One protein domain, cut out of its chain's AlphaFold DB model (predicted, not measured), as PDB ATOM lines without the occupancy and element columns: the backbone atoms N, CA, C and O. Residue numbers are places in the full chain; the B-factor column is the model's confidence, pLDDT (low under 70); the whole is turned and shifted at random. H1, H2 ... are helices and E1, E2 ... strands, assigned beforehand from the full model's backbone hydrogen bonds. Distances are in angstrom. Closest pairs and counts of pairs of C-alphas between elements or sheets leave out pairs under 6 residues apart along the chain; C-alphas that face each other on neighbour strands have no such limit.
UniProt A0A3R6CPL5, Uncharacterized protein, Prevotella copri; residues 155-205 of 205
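AT A GLANCE: This is residues 155 to 205 of the 205 residues of an uncharacterized protein of Prevotella copri (UniProt A0A3R6CPL5). Two helices, H1 and H2, run opposite ways with their lines nearly aligned, and a short, two-stranded parallel ribbon, E1 and E2, completes a triangle with them: H1 has its nearest strand in E1, H2 in E2. Residues 170 to 171, in the loop from H1 to E1, add a short antiparallel pairing to E1. The printed part has 51 residues, with the order H1, E1, H2, E2, and its class is mixed, helices and strands. It is compact, with a radius of gyration of the C-alphas of 9.7 A, and rounded, spanning 25 by 25 by 16 A.

IN THESE COORDINATES: H1, residues 155 to 167, begins at C-alpha 155 (132.892, 135.184, 123.617) and is 17.5 A long. E1 is residues 178 to 181, 10.0 A. H2, residues 191 to 198, is 10.4 A long. E2, residues 201 to 204, is 10.0 A long and ends at C-alpha 204 (128.211, 123.886, 103.361).

HOW THE PARTS SIT: H1 and H2 are close but not clearly touching; their closest C-alphas, those of Ala 156 and Phe 198, are 5.7 A apart. They stand at a shallow tilt of 22 degrees, opposite ways. The closest C-alphas of H1 and E1, those of Lys 160 and Leu 179, are 7.8 A apart. E1 and E2 are parallel neighbours, at 32 degrees, with N 179 and O 201 at 2.9 A, within hydrogen-bond range. E1, H2 and E2 form a strand-helix-strand unit, two parallel neighbour strands with a helix between them in the chain, and its crossover is right-handed. The closest C-alphas of H2 and E2, those of Thr 195 and Lys 201, are 6.2 A apart. H1 and E2 are apart. In H1 and H2 every O i to N i+4 pair is within hydrogen-bond range.

THE WHOLE: The farthest C-alphas, of Lys 155 and Ser 183, are 27.0 A apart. The printed part has no cut, no link is long, and no printed residue is under 70 in pLDDT.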
ATOM      1  N   LYS A 155     132.101 134.673 124.749       89.88
ATOM      2  CA  LYS A 155     132.892 135.184 123.617       89.88
ATOM      3  C   LYS A 155     132.587 134.419 122.327       89.88
ATOM      4  O   LYS A 155     132.365 135.053 121.299       89.88
ATOM      5  N   ALA A 156     132.514 133.088 122.401       90.00
ATOM      6  CA  ALA A 156     132.134 132.257 121.263       90.00
ATOM      7  C   ALA A 156     130.704 132.584 120.806       90.00
ATOM      8  O   ALA A 156     130.473 132.820 119.628       90.00
ATOM      9  N   LEU A 157     129.747 132.711 121.727       89.75
ATOM     10  CA  LEU A 157     128.375 133.089 121.381       89.75
ATOM     11  C   LEU A 157     128.314 134.434 120.639       89.75
ATOM     12  O   LEU A 157     127.641 134.532 119.617       89.75
ATOM     13  N   ASN A 158     129.048 135.444 121.111       92.69
ATOM     14  CA  ASN A 158     129.108 136.746 120.446       92.69
ATOM     15  C   ASN A 158     129.720 136.646 119.042       92.69
ATOM     16  O   ASN A 158     129.169 137.215 118.103       92.69
ATOM     17  N   ALA A 159     130.804 135.879 118.879       92.31
ATOM     18  CA  ALA A 159     131.396 135.603 117.569       92.31
ATOM     19  C   ALA A 159     130.401 134.892 116.633       92.31
ATOM     20  O   ALA A 159     130.217 135.303 115.490       92.31
ATOM     21  N   LYS A 160     129.678 133.890 117.145       91.12
ATOM     22  CA  LYS A 160     128.632 133.160 116.416       91.12
ATOM     23  C   LYS A 160     127.475 134.073 115.988       91.12
ATOM     24  O   LYS A 160     126.922 133.925 114.900       91.12
ATOM     25  N   MET A 161     127.091 135.028 116.836       92.44
ATOM     26  CA  MET A 161     126.070 136.029 116.511       92.44
ATOM     27  C   MET A 161     126.554 137.037 115.468       92.44
ATOM     28  O   MET A 161     125.776 137.405 114.590       92.44
ATOM     29  N   TYR A 162     127.814 137.464 115.555       94.00
ATOM     30  CA  TYR A 162     128.437 138.360 114.583       94.00
ATOM     31  C   TYR A 162     128.477 137.730 113.188       94.00
ATOM     32  O   TYR A 162     127.970 138.328 112.243       94.00
ATOM     33  N   LEU A 163     128.966 136.491 113.079       93.44
ATOM     34  CA  LEU A 163     129.014 135.755 111.812       93.44
ATOM     35  C   LEU A 163     127.619 135.621 111.186       93.44
ATOM     36  O   LEU A 163     127.438 135.936 110.015       93.44
ATOM     37  N   ARG A 164     126.594 135.286 111.976       92.25
ATOM     38  CA  ARG A 164     125.212 135.253 111.471       92.25
ATOM     39  C   ARG A 164     124.725 136.608 110.960       92.25
ATOM     40  O   ARG A 164     124.156 136.687 109.882       92.25
ATOM     41  N   LYS A 165     124.887 137.672 111.749       93.38
ATOM     42  CA  LYS A 165     124.297 138.981 111.427       93.38
ATOM     43  C   LYS A 165     125.007 139.696 110.282       93.38
ATOM     44  O   LYS A 165     124.347 140.366 109.501       93.38
ATOM     45  N   SER A 166     126.332 139.605 110.230       92.88
ATOM     46  CA  SER A 166     127.148 140.378 109.290       92.88
ATOM     47  C   SER A 166     127.466 139.614 108.009       92.88
ATOM     48  O   SER A 166     127.655 140.238 106.971       92.88
ATOM     49  N   TYR A 167     127.507 138.281 108.078       91.94
ATOM     50  CA  TYR A 167     127.962 137.425 106.982       91.94
ATOM     51  C   TYR A 167     126.924 136.382 106.545       91.94
ATOM     52  O   TYR A 167     127.180 135.644 105.605       91.94
ATOM     53  N   ASN A 168     125.741 136.365 107.170       92.44
ATOM     54  CA  ASN A 168     124.597 135.503 106.840       92.44
ATOM     55  C   ASN A 168     124.781 133.995 107.110       92.44
ATOM     56  O   ASN A 168     124.024 133.178 106.604       92.44
ATOM     57  N   TYR A 169     125.729 133.602 107.969       92.75
ATOM     58  CA  TYR A 169     125.815 132.201 108.411       92.75
ATOM     59  C   TYR A 169     124.579 131.789 109.227       92.75
ATOM     60  O   TYR A 169     124.063 132.567 110.038       92.75
ATOM     61  N   PHE A 170     124.167 130.528 109.133       91.50
ATOM     62  CA  PHE A 170     123.031 129.990 109.887       91.50
ATOM     63  C   PHE A 170     123.428 128.844 110.822       91.50
ATOM     64  O   PHE A 170     124.556 128.355 110.836       91.50
ATOM     65  N   TYR A 171     122.519 128.496 111.732       89.88
ATOM     66  CA  TYR A 171     122.804 127.594 112.844       89.88
ATOM     67  C   TYR A 171     122.310 126.184 112.545       89.88
ATOM     68  O   TYR A 171     121.137 126.004 112.226       89.88
ATOM     69  N   SER A 172     123.169 125.188 112.763       85.69
ATOM     70  CA  SER A 172     122.736 123.792 112.786       85.69
ATOM     71  C   SER A 172     121.881 123.502 114.029       85.69
ATOM     72  O   SER A 172     122.111 124.036 115.124       85.69
ATOM     73  N   LYS A 173     120.854 122.665 113.865       81.88
ATOM     74  CA  LYS A 173     119.913 122.309 114.931       81.88
ATOM     75  C   LYS A 173     120.590 121.357 115.920       81.88
ATOM     76  O   LYS A 173     120.927 120.235 115.584       81.88
ATOM     77  N   GLY A 174     120.752 121.801 117.167       78.69
ATOM     78  CA  GLY A 174     121.314 120.981 118.252       78.69
ATOM     79  C   GLY A 174     122.843 121.000 118.355       78.69
ATOM     80  O   GLY A 174     123.370 120.679 119.423       78.69
ATOM     81  N   GLU A 175     123.533 121.479 117.319       85.06
ATOM     82  CA  GLU A 175     124.992 121.537 117.228       85.06
ATOM     83  C   GLU A 175     125.519 122.968 117.455       85.06
ATOM     84  O   GLU A 175     125.518 123.816 116.557       85.06
ATOM     85  N   PRO A 176     125.968 123.304 118.678       83.50
ATOM     86  CA  PRO A 176     126.322 124.676 119.029       83.50
ATOM     87  C   PRO A 176     127.604 125.174 118.348       83.50
ATOM     88  O   PRO A 176     127.734 126.384 118.170       83.50
ATOM     89  N   PHE A 177     128.511 124.289 117.938       86.81
ATOM     90  CA  PHE A 177     129.778 124.658 117.295       86.81
ATOM     91  C   PHE A 177     129.710 124.667 115.763       86.81
ATOM     92  O   PHE A 177     130.634 125.166 115.129       86.81
ATOM     93  N   ILE A 178     128.617 124.184 115.162       89.69
ATOM     94  CA  ILE A 178     128.449 124.190 113.706       89.69
ATOM     95  C   ILE A 178     127.774 125.488 113.248       89.69
ATOM     96  O   ILE A 178     126.753 125.929 113.804       89.69
ATOM     97  N   LEU A 179     128.376 126.093 112.227       91.31
ATOM     98  CA  LEU A 179     127.867 127.207 111.440       91.31
ATOM     99  C   LEU A 179     127.743 126.745 109.991       91.31
ATOM    100  O   LEU A 179     128.711 126.288 109.391       91.31
ATOM    101  N   CYS A 180     126.544 126.861 109.449       91.94
ATOM    102  CA  CYS A 180     126.256 126.484 108.080       91.94
ATOM    103  C   CYS A 180     126.333 127.711 107.166       91.94
ATOM    104  O   CYS A 180     126.080 128.836 107.618       91.94
ATOM    105  N   TYR A 181     126.695 127.489 105.908       92.56
ATOM    106  CA  TYR A 181     126.731 128.511 104.867       92.56
ATOM    107  C   TYR A 181     126.208 127.955 103.539       92.56
ATOM    108  O   TYR A 181     126.308 126.758 103.275       92.56
ATOM    109  N   ASP A 182     125.670 128.846 102.717       91.81
ATOM    110  CA  ASP A 182     125.118 128.592 101.385       91.81
ATOM    111  C   ASP A 182     125.719 129.573 100.356       91.81
ATOM    112  O   ASP A 182     126.652 130.322 100.662       91.81
ATOM    113  N   SER A 183     125.189 129.584  99.131       87.50
ATOM    114  CA  SER A 183     125.613 130.506  98.068       87.50
ATOM    115  C   SER A 183     125.329 131.983  98.368       87.50
ATOM    116  O   SER A 183     125.968 132.856  97.785       87.50
ATOM    117  N   GLU A 184     124.382 132.280  99.260       89.00
ATOM    118  CA  GLU A 184     124.032 133.648  99.670       89.00
ATOM    119  C   GLU A 184     124.875 134.132 100.862       89.00
ATOM    120  O   GLU A 184     124.910 135.324 101.189       89.00
ATOM    121  N   THR A 185     125.577 133.215 101.526       90.00
ATOM    122  CA  THR A 185     126.419 133.494 102.684       90.00
ATOM    123  C   THR A 185     127.737 134.127 102.246       90.00
ATOM    124  O   THR A 185     128.519 133.563 101.480       90.00
ATOM    125  N   LYS A 186     128.048 135.305 102.795       90.62
ATOM    126  CA  LYS A 186     129.331 135.977 102.551       90.62
ATOM    127  C   LYS A 186     130.405 135.307 103.397       90.62
ATOM    128  O   LYS A 186     130.518 135.609 104.578       90.62
ATOM    129  N   ARG A 187     131.205 134.408 102.824       89.44
ATOM    130  CA  ARG A 187     132.236 133.711 103.607       89.44
ATOM    131  C   ARG A 187     133.242 134.686 104.221       89.44
ATOM    132  O   ARG A 187     133.794 135.555 103.548       89.44
ATOM    133  N   HIS A 188     133.467 134.549 105.524       88.88
ATOM    134  CA  HIS A 188     134.401 135.377 106.265       88.88
ATOM    135  C   HIS A 188     135.835 134.956 105.910       88.88
ATOM    136  O   HIS A 188     136.192 133.794 106.086       88.88
ATOM    137  N   PRO A 189     136.736 135.882 105.549       88.31
ATOM    138  CA  PRO A 189     138.114 135.555 105.148       88.31
ATOM    139  C   PRO A 189     139.009 135.009 106.282       88.31
ATOM    140  O   PRO A 189     140.201 134.821 106.097       88.31
ATOM    141  N   LYS A 190     138.462 134.803 107.485       91.12
ATOM    142  CA  LYS A 190     139.189 134.377 108.695       91.12
ATOM    143  C   LYS A 190     138.427 133.268 109.424       91.12
ATOM    144  O   LYS A 190     138.389 133.248 110.650       91.12
ATOM    145  N   GLU A 191     137.762 132.384 108.683       89.94
ATOM    146  CA  GLU A 191     137.080 131.211 109.253       89.94
ATOM    147  C   GLU A 191     138.035 130.343 110.091       89.94
ATOM    148  O   GLU A 191     137.658 129.881 111.170       89.94
ATOM    149  N   GLU A 192     139.294 130.207 109.664       91.19
ATOM    150  CA  GLU A 192     140.343 129.482 110.396       91.19
ATOM    151  C   GLU A 192     140.551 130.039 111.810       91.19
ATOM    152  O   GLU A 192     140.512 129.291 112.781       91.19
ATOM    153  N   TYR A 193     140.606 131.366 111.966       92.81
ATOM    154  CA  TYR A 193     140.714 131.999 113.285       92.81
ATOM    155  C   TYR A 193     139.551 131.626 114.216       92.81
ATOM    156  O   TYR A 193     139.750 131.398 115.409       92.81
ATOM    157  N   TYR A 194     138.317 131.572 113.703       91.25
ATOM    158  CA  TYR A 194     137.159 131.183 114.515       91.25
ATOM    159  C   TYR A 194     137.154 129.683 114.834       91.25
ATOM    160  O   TYR A 194     136.699 129.289 115.911       91.25
ATOM    161  N   THR A 195     137.687 128.873 113.923       92.06
ATOM    162  CA  THR A 195     137.880 127.430 114.096       92.06
ATOM    163  C   THR A 195     138.888 127.159 115.208       92.06
ATOM    164  O   THR A 195     138.554 126.490 116.180       92.06
ATOM    165  N   GLU A 196     140.072 127.765 115.150       91.62
ATOM    166  CA  GLU A 196     141.126 127.589 116.153       91.62
ATOM    167  C   GLU A 196     140.738 128.170 117.515       91.62
ATOM    168  O   GLU A 196     140.910 127.535 118.555       91.62
ATOM    169  N   LYS A 197     140.176 129.383 117.533       91.56
ATOM    170  CA  LYS A 197     139.916 130.102 118.787       91.56
ATOM    171  C   LYS A 197     138.678 129.616 119.531       91.56
ATOM    172  O   LYS A 197     138.641 129.688 120.762       91.56
ATOM    173  N   PHE A 198     137.631 129.224 118.809       90.56
ATOM    174  CA  PHE A 198     136.333 128.879 119.400       90.56
ATOM    175  C   PHE A 198     135.870 127.454 119.087       90.56
ATOM    176  O   PHE A 198     134.832 127.049 119.612       90.56
ATOM    177  N   GLY A 199     136.605 126.700 118.264       89.12
ATOM    178  CA  GLY A 199     136.242 125.340 117.868       89.12
ATOM    179  C   GLY A 199     135.070 125.284 116.889       89.12
ATOM    180  O   GLY A 199     134.347 124.288 116.871       89.12
ATOM    181  N   PHE A 200     134.806 126.357 116.138       93.19
ATOM    182  CA  PHE A 200     133.712 126.356 115.168       93.19
ATOM    183  C   PHE A 200     134.013 125.470 113.970       93.19
ATOM    184  O   PHE A 200     135.149 125.373 113.529       93.19
ATOM    185  N   LYS A 201     132.968 124.845 113.431       92.00
ATOM    186  CA  LYS A 201     133.022 124.098 112.177       92.00
ATOM    187  C   LYS A 201     132.098 124.762 111.173       92.00
ATOM    188  O   LYS A 201     130.917 124.958 111.463       92.00
ATOM    189  N   PHE A 202     132.648 125.100 110.015       92.31
ATOM    190  CA  PHE A 202     131.911 125.702 108.914       92.31
ATOM    191  C   PHE A 202     131.541 124.617 107.907       92.31
ATOM    192  O   PHE A 202     132.419 123.933 107.388       92.31
ATOM    193  N   VAL A 203     130.246 124.433 107.661       91.44
ATOM    194  CA  VAL A 203     129.721 123.348 106.820       91.44
ATOM    195  C   VAL A 203     128.858 123.944 105.714       91.44
ATOM    196  O   VAL A 203     127.994 124.773 105.991       91.44
ATOM    197  N   CYS A 204     129.095 123.535 104.470       88.31
ATOM    198  CA  CYS A 204     128.211 123.886 103.361       88.31
ATOM    199  C   CYS A 204     126.901 123.099 103.520       88.31
ATOM    200  O   CYS A 204     126.963 121.889 103.752       88.31
ATOM    201  N   ALA A 205     125.755 123.784 103.488       80.00
ATOM    202  CA  ALA A 205     124.437 123.149 103.596       80.00
ATOM    203  C   ALA A 205     123.765 122.969 102.235       80.00
ATOM    204  O   ALA A 205     124.065 123.774 101.326       80.00
TER     205      ALA A 205